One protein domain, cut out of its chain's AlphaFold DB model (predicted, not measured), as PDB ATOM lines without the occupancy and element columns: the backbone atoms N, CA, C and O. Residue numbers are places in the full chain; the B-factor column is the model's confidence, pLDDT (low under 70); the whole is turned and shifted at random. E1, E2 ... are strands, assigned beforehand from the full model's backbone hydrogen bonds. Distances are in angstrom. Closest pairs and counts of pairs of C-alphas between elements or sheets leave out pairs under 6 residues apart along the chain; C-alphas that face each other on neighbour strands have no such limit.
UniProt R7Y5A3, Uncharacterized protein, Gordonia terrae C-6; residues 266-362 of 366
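AT A GLANCE: This is residues 266 to 362 of the 366 residues of an uncharacterized protein of Gordonia terrae C-6 (UniProt R7Y5A3). One strongly twisted sheet of five strands, E1 to E5, forms a winding wall, and the long first stretch, residues 266 to 299, is tied to it by short pairings with E4 and E1. From edge to edge the strands' lines turn by 103 degrees and the way across the sheet turns by 65 degrees. The 97 printed residues include no named helix and five named strands, in the order E1 E2 E3 E4 E5 both along the chain and across the sheet, antiparallel throughout. The class is all strand, though under half of the residues, 41 of 97, are in named strands. The whole is compact, with a radius of gyration of the C-alphas of 12.6 A and spans of 39 by 28 by 20 A.

HOW THE PARTS SIT: Residues 271 to 272 pair parallel with residues 348 to 349 of E4, residues 346 to 354. Residues 291 to 292 pair antiparallel with residues 300 to 301 of E1, residues 300 to 306, an edge strand. E1 and E2, residues 314 to 320, form a hairpin at 140 degrees, with N 305 and O 317 2.8 A apart, within hydrogen-bond range. E2 and E3, residues 331 to 343, form a hairpin at 137 degrees; N 316 and O 335 are within hydrogen-bond range at 2.8 A. E3 bends by 74 degrees at residue 340. E3 and E4 form a hairpin at 150 degrees, with N 348 and O 341 within hydrogen-bond range at 2.8 A. E4 and the other edge strand, E5, residues 357 to 361, form a hairpin at 146 degrees, with N 352 and O 360 within hydrogen-bond range at 2.9 A. The five strands are a meander, each the antiparallel neighbour of the one before. E1 and E5 are apart.

IN THESE COORDINATES: E1 begins at C-alpha 300, (21.082, 3.398, 17.049), and is 16.2 A long; E2 is 17.4 A long. E3, the longest strand with 13 residues, measures 29.5 A, and E4 23.3 A. E5, 11.7 A long, ends at C-alpha 361, (23.538, -5.858, 27.818).

THE WHOLE: The C-alphas of Asn 267 and Gly 325 are the two farthest apart, at 40.7 A. The printed part has no cut, and no link between named strands is long. Its mean pLDDT is 84.3; residues 266 to 268 and 276 to 279 are under 70.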
ATOM      1  N   SER A 266       4.288   8.754  38.111       48.59
ATOM      2  CA  SER A 266       5.142   7.755  37.455       48.59
ATOM      3  C   SER A 266       6.227   7.303  38.420       48.59
ATOM      4  O   SER A 266       6.823   8.124  39.097       48.59
ATOM      5  N   ASN A 267       6.458   5.994  38.522       53.16
ATOM      6  CA  ASN A 267       7.525   5.415  39.334       53.16
ATOM      7  C   ASN A 267       8.884   5.858  38.734       53.16
ATOM      8  O   ASN A 267       9.281   5.290  37.712       53.16
ATOM      9  N   PRO A 268       9.559   6.901  39.263       54.28
ATOM     10  CA  PRO A 268      10.598   7.635  38.539       54.28
ATOM     11  C   PRO A 268      12.011   7.084  38.777       54.28
ATOM     12  O   PRO A 268      12.982   7.644  38.280       54.28
ATOM     13  N   ASP A 269      12.133   5.975  39.505       71.88
ATOM     14  CA  ASP A 269      13.423   5.497  40.015       71.88
ATOM     15  C   ASP A 269      14.068   4.420  39.135       71.88
ATOM     16  O   ASP A 269      15.137   3.924  39.472       71.88
ATOM     17  N   VAL A 270      13.433   4.045  38.019       85.88
ATOM     18  CA  VAL A 270      13.954   3.033  37.091       85.88
ATOM     19  C   VAL A 270      14.465   3.697  35.820       85.88
ATOM     20  O   VAL A 270      13.683   4.300  35.083       85.88
ATOM     21  N   VAL A 271      15.757   3.547  35.540       90.62
ATOM     22  CA  VAL A 271      16.402   4.041  34.311       90.62
ATOM     23  C   VAL A 271      16.756   2.903  33.353       90.62
ATOM     24  O   VAL A 271      16.640   1.728  33.703       90.62
ATOM     25  N   LEU A 272      17.164   3.228  32.126       88.31
ATOM     26  CA  LEU A 272      17.700   2.234  31.198       88.31
ATOM     27  C   LEU A 272      19.216   2.134  31.316       88.31
ATOM     28  O   LEU A 272      19.913   3.064  30.924       88.31
ATOM     29  N   GLY A 273      19.720   0.998  31.791       86.38
ATOM     30  CA  GLY A 273      21.149   0.713  31.847       86.38
ATOM     31  C   GLY A 273      22.007   1.823  32.454       86.38
ATOM     32  O   GLY A 273      21.547   2.654  33.242       86.38
ATOM     33  N   ARG A 274      23.265   1.848  32.024       81.38
ATOM     34  CA  ARG A 274      24.237   2.904  32.285       81.38
ATOM     35  C   ARG A 274      25.075   3.111  31.029       81.38
ATOM     36  O   ARG A 274      25.375   2.146  30.336       81.38
ATOM     37  N   ALA A 275      25.444   4.356  30.746       74.00
ATOM     38  CA  ALA A 275      26.376   4.635  29.663       74.00
ATOM     39  C   ALA A 275      27.721   3.953  29.963       74.00
ATOM     40  O   ALA A 275      28.262   4.097  31.061       74.00
ATOM     41  N   ASP A 276      28.215   3.180  29.002       68.25
ATOM     42  CA  ASP A 276      29.455   2.400  29.081       68.25
ATOM     43  C   ASP A 276      30.639   3.094  28.388       68.25
ATOM     44  O   ASP A 276      31.789   2.762  28.660       68.25
ATOM     45  N   ASN A 277      30.372   4.064  27.511       62.41
ATOM     46  CA  ASN A 277      31.377   4.848  26.807       62.41
ATOM     47  C   ASN A 277      30.813   6.201  26.334       62.41
ATOM     48  O   ASN A 277      29.633   6.506  26.513       62.41
ATOM     49  N   GLU A 278      31.668   7.007  25.709       58.34
ATOM     50  CA  GLU A 278      31.337   8.353  25.248       58.34
ATOM     51  C   GLU A 278      30.299   8.466  24.136       58.34
ATOM     52  O   GLU A 278      29.630   9.476  23.975       58.34
ATOM     53  N   TYR A 279      30.090   7.413  23.377       69.94
ATOM     54  CA  TYR A 279      29.172   7.427  22.252       69.94
ATOM     55  C   TYR A 279      27.813   6.800  22.609       69.94
ATOM     56  O   TYR A 279      26.972   6.592  21.726       69.94
ATOM     57  N   SER A 280      27.603   6.507  23.900       77.50
ATOM     58  CA  SER A 280      26.412   5.851  24.431       77.50
ATOM     59  C   SER A 280      25.316   6.864  24.796       77.50
ATOM     60  O   SER A 280      25.446   7.637  25.740       77.50
ATOM     61  N   VAL A 281      24.196   6.845  24.069       82.38
ATOM     62  CA  VAL A 281      23.079   7.801  24.195       82.38
ATOM     63  C   VAL A 281      21.856   7.126  24.815       82.38
ATOM     64  O   VAL A 281      21.530   5.992  24.473       82.38
ATOM     65  N   GLY A 282      21.156   7.836  25.707       83.19
ATOM     66  CA  GLY A 282      19.875   7.419  26.297       83.19
ATOM     67  C   GLY A 282      19.970   6.497  27.515       83.19
ATOM     68  O   GLY A 282      18.967   6.271  28.196       83.19
ATOM     69  N   TYR A 283      21.161   6.002  27.843       85.25
ATOM     70  CA  TYR A 283      21.390   5.234  29.064       85.25
ATOM     71  C   TYR A 283      21.394   6.121  30.318       85.25
ATOM     72  O   TYR A 283      21.592   7.331  30.241       85.25
ATOM     73  N   GLY A 284      21.110   5.541  31.488       83.38
ATOM     74  CA  GLY A 284      20.952   6.283  32.747       83.38
ATOM     75  C   GLY A 284      19.710   7.186  32.799       83.38
ATOM     76  O   GLY A 284      19.489   7.875  33.793       83.38
ATOM     77  N   THR A 285      18.870   7.159  31.758       83.94
ATOM     78  CA  THR A 285      17.674   7.999  31.617       83.94
ATOM     79  C   THR A 285      16.402   7.157  31.737       83.94
ATOM     80  O   THR A 285      16.353   6.001  31.310       83.94
ATOM     81  N   ALA A 286      15.348   7.720  32.334       89.44
ATOM     82  CA  ALA A 286      14.027   7.097  32.353       89.44
ATOM     83  C   ALA A 286      13.296   7.378  31.032       89.44
ATOM     84  O   ALA A 286      13.166   8.533  30.637       89.44
ATOM     85  N   ARG A 287      12.776   6.329  30.380       89.88
ATOM     86  CA  ARG A 287      12.038   6.417  29.103       89.88
ATOM     87  C   ARG A 287      12.785   7.212  28.013       89.88
ATOM     88  O   ARG A 287      12.226   8.166  27.470       89.88
ATOM     89  N   PRO A 288      14.036   6.849  27.686       90.44
ATOM     90  CA  PRO A 288      14.792   7.545  26.652       90.44
ATOM     91  C   PRO A 288      14.088   7.442  25.297       90.44
ATOM     92  O   PRO A 288      13.524   6.396  24.967       90.44
ATOM     93  N   GLN A 289      14.136   8.527  24.523       91.19
ATOM     94  CA  GLN A 289      13.578   8.600  23.166       91.19
ATOM     95  C   GLN A 289      14.575   8.155  22.089       91.19
ATOM     96  O   GLN A 289      14.179   7.879  20.962       91.19
ATOM     97  N   THR A 290      15.853   8.045  22.446       89.81
ATOM     98  CA  THR A 290      16.929   7.608  21.558       89.81
ATOM     99  C   THR A 290      17.874   6.714  22.338       89.81
ATOM    100  O   THR A 290      18.175   7.011  23.492       89.81
ATOM    101  N   LEU A 291      18.350   5.646  21.706       89.38
ATOM    102  CA  LEU A 291      19.402   4.775  22.211       89.38
ATOM    103  C   LEU A 291      20.500   4.645  21.175       89.38
ATOM    104  O   LEU A 291      20.207   4.381  20.017       89.38
ATOM    105  N   SER A 292      21.752   4.807  21.581       87.31
ATOM    106  CA  SER A 292      22.905   4.531  20.721       87.31
ATOM    107  C   SER A 292      24.022   3.947  21.560       87.31
ATOM    108  O   SER A 292      24.189   4.407  22.680       87.31
ATOM    109  N   LEU A 293      24.764   2.954  21.063       80.62
ATOM    110  CA  LEU A 293      25.972   2.460  21.747       80.62
ATOM    111  C   LEU A 293      27.252   3.172  21.308       80.62
ATOM    112  O   LEU A 293      28.194   3.269  22.089       80.62
ATOM    113  N   ASN A 294      27.332   3.569  20.033       72.88
ATOM    114  CA  ASN A 294      28.573   4.098  19.474       72.88
ATOM    115  C   ASN A 294      28.428   5.136  18.349       72.88
ATOM    116  O   ASN A 294      29.283   5.214  17.471       72.88
ATOM    117  N   SER A 295      27.347   5.925  18.344       72.06
ATOM    118  CA  SER A 295      27.026   6.940  17.318       72.06
ATOM    119  C   SER A 295      26.937   6.418  15.869       72.06
ATOM    120  O   SER A 295      26.685   7.191  14.941       72.06
ATOM    121  N   LEU A 296      27.106   5.111  15.649       79.69
ATOM    122  CA  LEU A 296      26.896   4.461  14.366       79.69
ATOM    123  C   LEU A 296      25.427   4.066  14.229       79.69
ATOM    124  O   LEU A 296      24.807   3.532  15.150       79.69
ATOM    125  N   CYS A 297      24.887   4.275  13.031       78.81
ATOM    126  CA  CYS A 297      23.504   3.944  12.695       78.81
ATOM    127  C   CYS A 297      23.152   2.480  13.032       78.81
ATOM    128  O   CYS A 297      22.118   2.230  13.634       78.81
ATOM    129  N   ALA A 298      24.062   1.530  12.787       76.50
ATOM    130  CA  ALA A 298      23.844   0.106  13.079       76.50
ATOM    131  C   ALA A 298      23.499  -0.207  14.550       76.50
ATOM    132  O   ALA A 298      22.900  -1.241  14.826       76.50
ATOM    133  N   ASN A 299      23.860   0.675  15.486       81.56
ATOM    134  CA  ASN A 299      23.615   0.503  16.916       81.56
ATOM    135  C   ASN A 299      22.734   1.617  17.490       81.56
ATOM    136  O   ASN A 299      22.843   1.918  18.676       81.56
ATOM    137  N   THR A 300      21.914   2.259  16.653       89.12
ATOM    138  CA  THR A 300      21.082   3.398  17.049       89.12
ATOM    139  C   THR A 300      19.600   3.114  16.828       89.12
ATOM    140  O   THR A 300      19.190   2.637  15.770       89.12
ATOM    141  N   ILE A 301      18.792   3.452  17.829       91.62
ATOM    142  CA  ILE A 301      17.333   3.423  17.795       91.62
ATOM    143  C   ILE A 301      16.825   4.823  18.132       91.62
ATOM    144  O   ILE A 301      17.174   5.356  19.183       91.62
ATOM    145  N   SER A 302      15.996   5.412  17.277       92.12
ATOM    146  CA  SER A 302      15.399   6.736  17.484       92.12
ATOM    147  C   SER A 302      13.887   6.661  17.682       92.12
ATOM    148  O   SER A 302      13.276   5.596  17.555       92.12
ATOM    149  N   ASP A 303      13.285   7.809  17.998       91.38
ATOM    150  CA  ASP A 303      11.833   8.016  18.052       91.38
ATOM    151  C   ASP A 303      11.106   7.027  18.975       91.38
ATOM    152  O   ASP A 303       9.992   6.569  18.709       91.38
ATOM    153  N   ILE A 304      11.763   6.680  20.082       94.19
ATOM    154  CA  ILE A 304      11.274   5.670  21.005       94.19
ATOM    155  C   ILE A 304      10.094   6.224  21.802       94.19
ATOM    156  O   ILE A 304      10.206   7.199  22.546       94.19
ATOM    157  N   THR A 305       8.966   5.529  21.707       94.38
ATOM    158  CA  THR A 305       7.773   5.753  22.519       94.38
ATOM    159  C   THR A 305       7.528   4.539  23.404       94.38
ATOM    160  O   THR A 305       7.310   3.432  22.913       94.38
ATOM    161  N   TRP A 306       7.556   4.738  24.722       92.44
ATOM    162  CA  TRP A 306       7.343   3.677  25.709       92.44
ATOM    163  C   TRP A 306       5.857   3.521  26.047       92.44
ATOM    164  O   TRP A 306       5.212   4.471  26.485       92.44
ATOM    165  N   GLU A 307       5.334   2.307  25.888       92.44
ATOM    166  CA  GLU A 307       3.971   1.920  26.274       92.44
ATOM    167  C   GLU A 307       3.899   1.558  27.767       92.44
ATOM    168  O   GLU A 307       2.899   1.814  28.438       92.44
ATOM    169  N   SER A 308       4.976   0.984  28.311       91.69
ATOM    170  CA  SER A 308       5.096   0.634  29.730       91.69
ATOM    171  C   SER A 308       6.470   0.997  30.287       91.69
ATOM    172  O   SER A 308       7.450   1.074  29.550       91.69
ATOM    173  N   TRP A 309       6.546   1.254  31.598       92.06
ATOM    174  CA  TRP A 309       7.795   1.570  32.299       92.06
ATOM    175  C   TRP A 309       7.685   1.310  33.803       92.06
ATOM    176  O   TRP A 309       6.634   1.550  34.395       92.06
ATOM    177  N   GLY A 310       8.778   0.890  34.436       86.69
ATOM    178  CA  GLY A 310       8.890   0.704  35.888       86.69
ATOM    179  C   GLY A 310       8.438  -0.664  36.417       86.69
ATOM    180  O   GLY A 310       8.646  -0.949  37.595       86.69
ATOM    181  N   GLY A 311       7.849  -1.517  35.572       86.88
ATOM    182  CA  GLY A 311       7.576  -2.926  35.884       86.88
ATOM    183  C   GLY A 311       8.812  -3.822  35.698       86.88
ATOM    184  O   GLY A 311       9.872  -3.319  35.329       86.88
ATOM    185  N   PRO A 312       8.700  -5.150  35.900       90.62
ATOM    186  CA  PRO A 312       9.794  -6.102  35.647       90.62
ATOM    187  C   PRO A 312      10.381  -6.009  34.229       90.62
ATOM    188  O   PRO A 312      11.568  -6.258  34.027       90.62
ATOM    189  N   SER A 313       9.552  -5.589  33.273       92.31
ATOM    190  CA  SER A 313       9.932  -5.186  31.924       92.31
ATOM    191  C   SER A 313       9.209  -3.897  31.524       92.31
ATOM    192  O   SER A 313       8.152  -3.566  32.070       92.31
ATOM    193  N   ALA A 314       9.772  -3.193  30.551       94.94
ATOM    194  CA  ALA A 314       9.194  -2.042  29.877       94.94
ATOM    195  C   ALA A 314       9.177  -2.301  28.372       94.94
ATOM    196  O   ALA A 314      10.140  -2.834  27.823       94.94
ATOM    197  N   VAL A 315       8.087  -1.928  27.714       95.50
ATOM    198  CA  VAL A 315       7.874  -2.138  26.279       95.50
ATOM    199  C   VAL A 315       7.700  -0.786  25.612       95.50
ATOM    200  O   VAL A 315       6.968   0.068  26.117       95.50
ATOM    201  N   GLY A 316       8.369  -0.594  24.485       95.69
ATOM    202  CA  GLY A 316       8.254   0.583  23.643       95.69
ATOM    203  C   GLY A 316       8.372   0.234  22.168       95.69
ATOM    204  O   GLY A 316       8.617  -0.912  21.790       95.69
ATOM    205  N   ARG A 317       8.194   1.243  21.325       95.62
ATOM    206  CA  ARG A 317       8.382   1.167  19.876       95.62
ATOM    207  C   ARG A 317       9.331   2.263  19.451       95.62
ATOM    208  O   ARG A 317       9.219   3.363  19.972       95.62
ATOM    209  N   GLY A 318      10.217   1.980  18.510       94.31
ATOM    210  CA  GLY A 318      11.120   2.979  17.945       94.31
ATOM    211  C   GLY A 318      11.586   2.582  16.554       94.31
ATOM    212  O   GLY A 318      11.124   1.585  15.997       94.31
ATOM    213  N   LEU A 319      12.496   3.368  15.997       92.88
ATOM    214  CA  LEU A 319      13.050   3.180  14.665       92.88
ATOM    215  C   LEU A 319      14.506   2.722  14.773       92.88
ATOM    216  O   LEU A 319      15.366   3.490  15.195       92.88
ATOM    217  N   VAL A 320      14.795   1.480  14.385       90.25
ATOM    218  CA  VAL A 320      16.177   0.996  14.267       90.25
ATOM    219  C   VAL A 320      16.785   1.602  13.009       90.25
ATOM    220  O   VAL A 320      16.210   1.501  11.924       90.25
ATOM    221  N   CYS A 321      17.942   2.239  13.141       86.06
ATOM    222  CA  CYS A 321      18.618   2.857  12.012       86.06
ATOM    223  C   CYS A 321      19.279   1.781  11.124       86.06
ATOM    224  O   CYS A 321      19.919   0.849  11.613       86.06
ATOM    225  N   ALA A 322      19.102   1.887   9.803       81.94
ATOM    226  CA  ALA A 322      19.622   0.911   8.849       81.94
ATOM    227  C   ALA A 322      21.071   1.237   8.424       81.94
ATOM    228  O   ALA A 322      21.320   2.331   7.909       81.94
ATOM    229  N   PRO A 323      22.043   0.321   8.575       78.50
ATOM    230  CA  PRO A 323      23.402   0.545   8.095       78.50
ATOM    231  C   PRO A 323      23.444   0.701   6.566       78.50
ATOM    232  O   PRO A 323      22.716   0.034   5.835       78.50
ATOM    233  N   ALA A 324      24.370   1.527   6.067       74.00
ATOM    234  CA  ALA A 324      24.469   1.872   4.642       74.00
ATOM    235  C   ALA A 324      24.636   0.661   3.695       74.00
ATOM    236  O   ALA A 324      24.259   0.741   2.529       74.00
ATOM    237  N   GLY A 325      25.190  -0.454   4.183       72.62
ATOM    238  CA  GLY A 325      25.369  -1.695   3.419       72.62
ATOM    239  C   GLY A 325      24.229  -2.713   3.544       72.62
ATOM    240  O   GLY A 325      24.306  -3.779   2.940       72.62
ATOM    241  N   SER A 326      23.198  -2.443   4.347       73.19
ATOM    242  CA  SER A 326      22.035  -3.325   4.530       73.19
ATOM    243  C   SER A 326      20.811  -2.495   4.942       73.19
ATOM    244  O   SER A 326      20.443  -2.464   6.114       73.19
ATOM    245  N   PRO A 327      20.177  -1.787   3.990       71.25
ATOM    246  CA  PRO A 327      19.051  -0.899   4.279       71.25
ATOM    247  C   PRO A 327      17.827  -1.643   4.839       71.25
ATOM    248  O   PRO A 327      17.048  -1.065   5.592       71.25
ATOM    249  N   ASP A 328      17.692  -2.935   4.529       74.31
ATOM    250  CA  ASP A 328      16.552  -3.761   4.941       74.31
ATOM    251  C   ASP A 328      16.609  -4.202   6.413       74.31
ATOM    252  O   ASP A 328      15.641  -4.759   6.926       74.31
ATOM    253  N   THR A 329      17.726  -3.971   7.117       75.50
ATOM    254  CA  THR A 329      17.876  -4.369   8.528       75.50
ATOM    255  C   THR A 329      17.431  -3.291   9.520       75.50
ATOM    256  O   THR A 329      17.504  -3.517  10.726       75.50
ATOM    257  N   GLY A 330      17.000  -2.116   9.048       81.75
ATOM    258  CA  GLY A 330      16.420  -1.067   9.894       81.75
ATOM    259  C   GLY A 330      14.902  -0.950   9.751       81.75
ATOM    260  O   GLY A 330      14.279  -1.604   8.919       81.75
ATOM    261  N   GLY A 331      14.299  -0.087  10.567       88.81
ATOM    262  CA  GLY A 331      12.871   0.221  10.524       88.81
ATOM    263  C   GLY A 331      12.162   0.134  11.880       88.81
ATOM    264  O   GLY A 331      12.802  -0.041  12.925       88.81
ATOM    265  N   PRO A 332      10.825   0.291  11.882       93.19
ATOM    266  CA  PRO A 332      10.018   0.239  13.093       93.19
ATOM    267  C   PRO A 332      10.197  -1.092  13.820       93.19
ATOM    268  O   PRO A 332      10.019  -2.157  13.235       93.19
ATOM    269  N   SER A 333      10.536  -1.030  15.101       93.50
ATOM    270  CA  SER A 333      10.813  -2.206  15.921       93.50
ATOM    271  C   SER A 333      10.202  -2.082  17.308       93.50
ATOM    272  O   SER A 333      10.036  -0.985  17.848       93.50
ATOM    273  N   THR A 334       9.887  -3.234  17.898       95.75
ATOM    274  CA  THR A 334       9.474  -3.326  19.300       95.75
ATOM    275  C   THR A 334      10.712  -3.426  20.175       95.75
ATOM    276  O   THR A 334      11.585  -4.256  19.935       95.75
ATOM    277  N   ILE A 335      10.772  -2.602  21.211       94.94
ATOM    278  CA  ILE A 335      11.891  -2.516  22.142       94.94
ATOM    279  C   ILE A 335      11.391  -3.002  23.491       94.94
ATOM    280  O   ILE A 335      10.379  -2.518  23.995       94.94
ATOM    281  N   THR A 336      12.095  -3.955  24.087       96.12
ATOM    282  CA  THR A 336      11.789  -4.429  25.439       96.12
ATOM    283  C   THR A 336      12.997  -4.229  26.334       96.12
ATOM    284  O   THR A 336      14.031  -4.862  26.136       96.12
ATOM    285  N   ALA A 337      12.865  -3.363  27.335       94.69
ATOM    286  CA  ALA A 337      13.829  -3.262  28.418       94.69
ATOM    287  C   ALA A 337      13.431  -4.242  29.526       94.69
ATOM    288  O   ALA A 337      12.276  -4.284  29.949       94.69
ATOM    289  N   THR A 338      14.364  -5.073  29.971       93.31
ATOM    290  CA  THR A 338      14.092  -6.142  30.940       93.31
ATOM    291  C   THR A 338      15.238  -6.283  31.931       93.31
ATOM    292  O   THR A 338      16.198  -5.508  31.913       93.31
ATOM    293  N   ASP A 339      15.122  -7.284  32.800       91.50
ATOM    294  CA  ASP A 339      16.104  -7.606  33.826       91.50
ATOM    295  C   ASP A 339      16.327  -6.418  34.774       91.50
ATOM    296  O   ASP A 339      17.429  -5.880  34.899       91.50
ATOM    297  N   LEU A 340      15.226  -5.971  35.388       90.12
ATOM    298  CA  LEU A 340      15.220  -4.882  36.357       90.12
ATOM    299  C   LEU A 340      16.062  -5.257  37.582       90.12
ATOM    300  O   LEU A 340      15.724  -6.184  38.318       90.12
ATOM    301  N   GLY A 341      17.121  -4.498  37.834       87.56
ATOM    302  CA  GLY A 341      18.038  -4.746  38.939       87.56
ATOM    303  C   GLY A 341      18.795  -3.494  39.352       87.56
ATOM    304  O   GLY A 341      18.393  -2.378  39.030       87.56
ATOM    305  N   ASP A 342      19.882  -3.693  40.087       83.75
ATOM    306  CA  ASP A 342      20.836  -2.632  40.397       83.75
ATOM    307  C   ASP A 342      21.920  -2.555  39.315       83.75
ATOM    308  O   ASP A 342      22.413  -3.581  38.835       83.75
ATOM    309  N   CYS A 343      22.266  -1.332  38.932       79.19
ATOM    310  CA  CYS A 343      23.347  -0.992  38.026       79.19
ATOM    311  C   CYS A 343      24.170   0.130  38.680       79.19
ATOM    312  O   CYS A 343      23.891   1.313  38.496       79.19
ATOM    313  N   PHE A 344      25.168  -0.255  39.484       71.94
ATOM    314  CA  PHE A 344      26.074   0.643  40.224       71.94
ATOM    315  C   PHE A 344      25.379   1.581  41.221       71.94
ATOM    316  O   PHE A 344      25.700   2.769  41.299       71.94
ATOM    317  N   GLY A 345      24.439   1.048  42.001       75.56
ATOM    318  CA  GLY A 345      23.685   1.800  43.004       75.56
ATOM    319  C   GLY A 345      22.465   2.535  42.444       75.56
ATOM    320  O   GLY A 345      21.812   3.280  43.176       75.56
ATOM    321  N   GLN A 346      22.152   2.342  41.159       79.94
ATOM    322  CA  GLN A 346      20.955   2.874  40.519       79.94
ATOM    323  C   GLN A 346      20.070   1.735  40.014       79.94
ATOM    324  O   GLN A 346      20.524   0.819  39.331       79.94
ATOM    325  N   ARG A 347      18.772   1.804  40.317       86.94
ATOM    326  CA  ARG A 347      17.802   0.820  39.837       86.94
ATOM    327  C   ARG A 347      17.581   1.003  38.332       86.94
ATOM    328  O   ARG A 347      17.121   2.056  37.892       86.94
ATOM    329  N   ALA A 348      17.892  -0.017  37.540       91.62
ATOM    330  CA  ALA A 348      17.893   0.074  36.084       91.62
ATOM    331  C   ALA A 348      17.475  -1.232  35.397       91.62
ATOM    332  O   ALA A 348      17.639  -2.325  35.941       91.62
ATOM    333  N   TYR A 349      16.963  -1.122  34.171       93.31
ATOM    334  CA  TYR A 349      16.856  -2.257  33.252       93.31
ATOM    335  C   TYR A 349      18.234  -2.594  32.691       93.31
ATOM    336  O   TYR A 349      18.899  -1.719  32.139       93.31
ATOM    337  N   ARG A 350      18.660  -3.852  32.815       90.31
ATOM    338  CA  ARG A 350      20.026  -4.282  32.469       90.31
ATOM    339  C   ARG A 350      20.145  -4.887  31.071       90.31
ATOM    340  O   ARG A 350      21.258  -5.109  30.595       90.31
ATOM    341  N   ARG A 351      19.018  -5.138  30.397       91.69
ATOM    342  CA  ARG A 351      18.968  -5.740  29.055       91.69
ATOM    343  C   ARG A 351      17.981  -5.026  28.148       91.69
ATOM    344  O   ARG A 351      16.894  -4.658  28.592       91.69
ATOM    345  N   VAL A 352      18.343  -4.912  26.873       91.75
ATOM    346  CA  VAL A 352      17.481  -4.411  25.799       91.75
ATOM    347  C   VAL A 352      17.317  -5.493  24.744       91.75
ATOM    348  O   VAL A 352      18.298  -6.058  24.259       91.75
ATOM    349  N   LEU A 353      16.066  -5.773  24.394       92.75
ATOM    350  CA  LEU A 353      15.691  -6.670  23.317       92.75
ATOM    351  C   LEU A 353      15.038  -5.869  22.194       92.75
ATOM    352  O   LEU A 353      14.220  -4.987  22.465       92.75
ATOM    353  N   ILE A 354      15.360  -6.216  20.953       91.31
ATOM    354  CA  ILE A 354      14.738  -5.665  19.748       91.31
ATOM    355  C   ILE A 354      13.986  -6.809  19.078       91.31
ATOM    356  O   ILE A 354      14.560  -7.857  18.804       91.31
ATOM    357  N   ASN A 355      12.679  -6.641  18.877       90.31
ATOM    358  CA  ASN A 355      11.789  -7.661  18.310       90.31
ATOM    359  C   ASN A 355      11.874  -9.031  19.020       90.31
ATOM    360  O   ASN A 355      11.632 -10.071  18.418       90.31
ATOM    361  N   GLY A 356      12.187  -9.022  20.321       84.75
ATOM    362  CA  GLY A 356      12.294 -10.226  21.153       84.75
ATOM    363  C   GLY A 356      13.671 -10.895  21.155       84.75
ATOM    364  O   GLY A 356      13.876 -11.822  21.935       84.75
ATOM    365  N   GLU A 357      14.627 -10.409  20.365       86.81
ATOM    366  CA  GLU A 357      16.012 -10.886  20.374       86.81
ATOM    367  C   GLU A 357      16.883  -9.993  21.256       86.81
ATOM    368  O   GLU A 357      16.703  -8.774  21.297       86.81
ATOM    369  N   LEU A 358      17.823 -10.591  21.996       85.94
ATOM    370  CA  LEU A 358      18.741  -9.833  22.841       85.94
ATOM    371  C   LEU A 358      19.641  -8.962  21.965       85.94
ATOM    372  O   LEU A 358      20.517  -9.477  21.275       85.94
ATOM    373  N   ALA A 359      19.442  -7.650  22.046       82.00
ATOM    374  CA  ALA A 359      20.272  -6.687  21.348       82.00
ATOM    375  C   ALA A 359      21.468  -6.298  22.217       82.00
ATOM    376  O   ALA A 359      22.611  -6.462  21.797       82.00
ATOM    377  N   TRP A 360      21.219  -5.832  23.448       84.94
ATOM    378  CA  TRP A 360      22.257  -5.206  24.273       84.94
ATOM    379  C   TRP A 360      22.182  -5.595  25.753       84.94
ATOM    380  O   TRP A 360      21.102  -5.664  26.348       84.94
ATOM    381  N   ASN A 361      23.357  -5.775  26.367       83.25
ATOM    382  CA  ASN A 361      23.538  -5.858  27.818       83.25
ATOM    383  C   ASN A 361      24.073  -4.514  28.321       83.25
ATOM    384  O   ASN A 361      25.244  -4.201  28.148       83.25
ATOM    385  N   VAL A 362      23.209  -3.723  28.946       77.62
ATOM    386  CA  VAL A 362      23.408  -2.274  29.135       77.62
ATOM    387  C   VAL A 362      23.938  -1.921  30.531       77.62
ATOM    388  O   VAL A 362      23.847  -0.781  30.974       77.62
TER     389      VAL A 362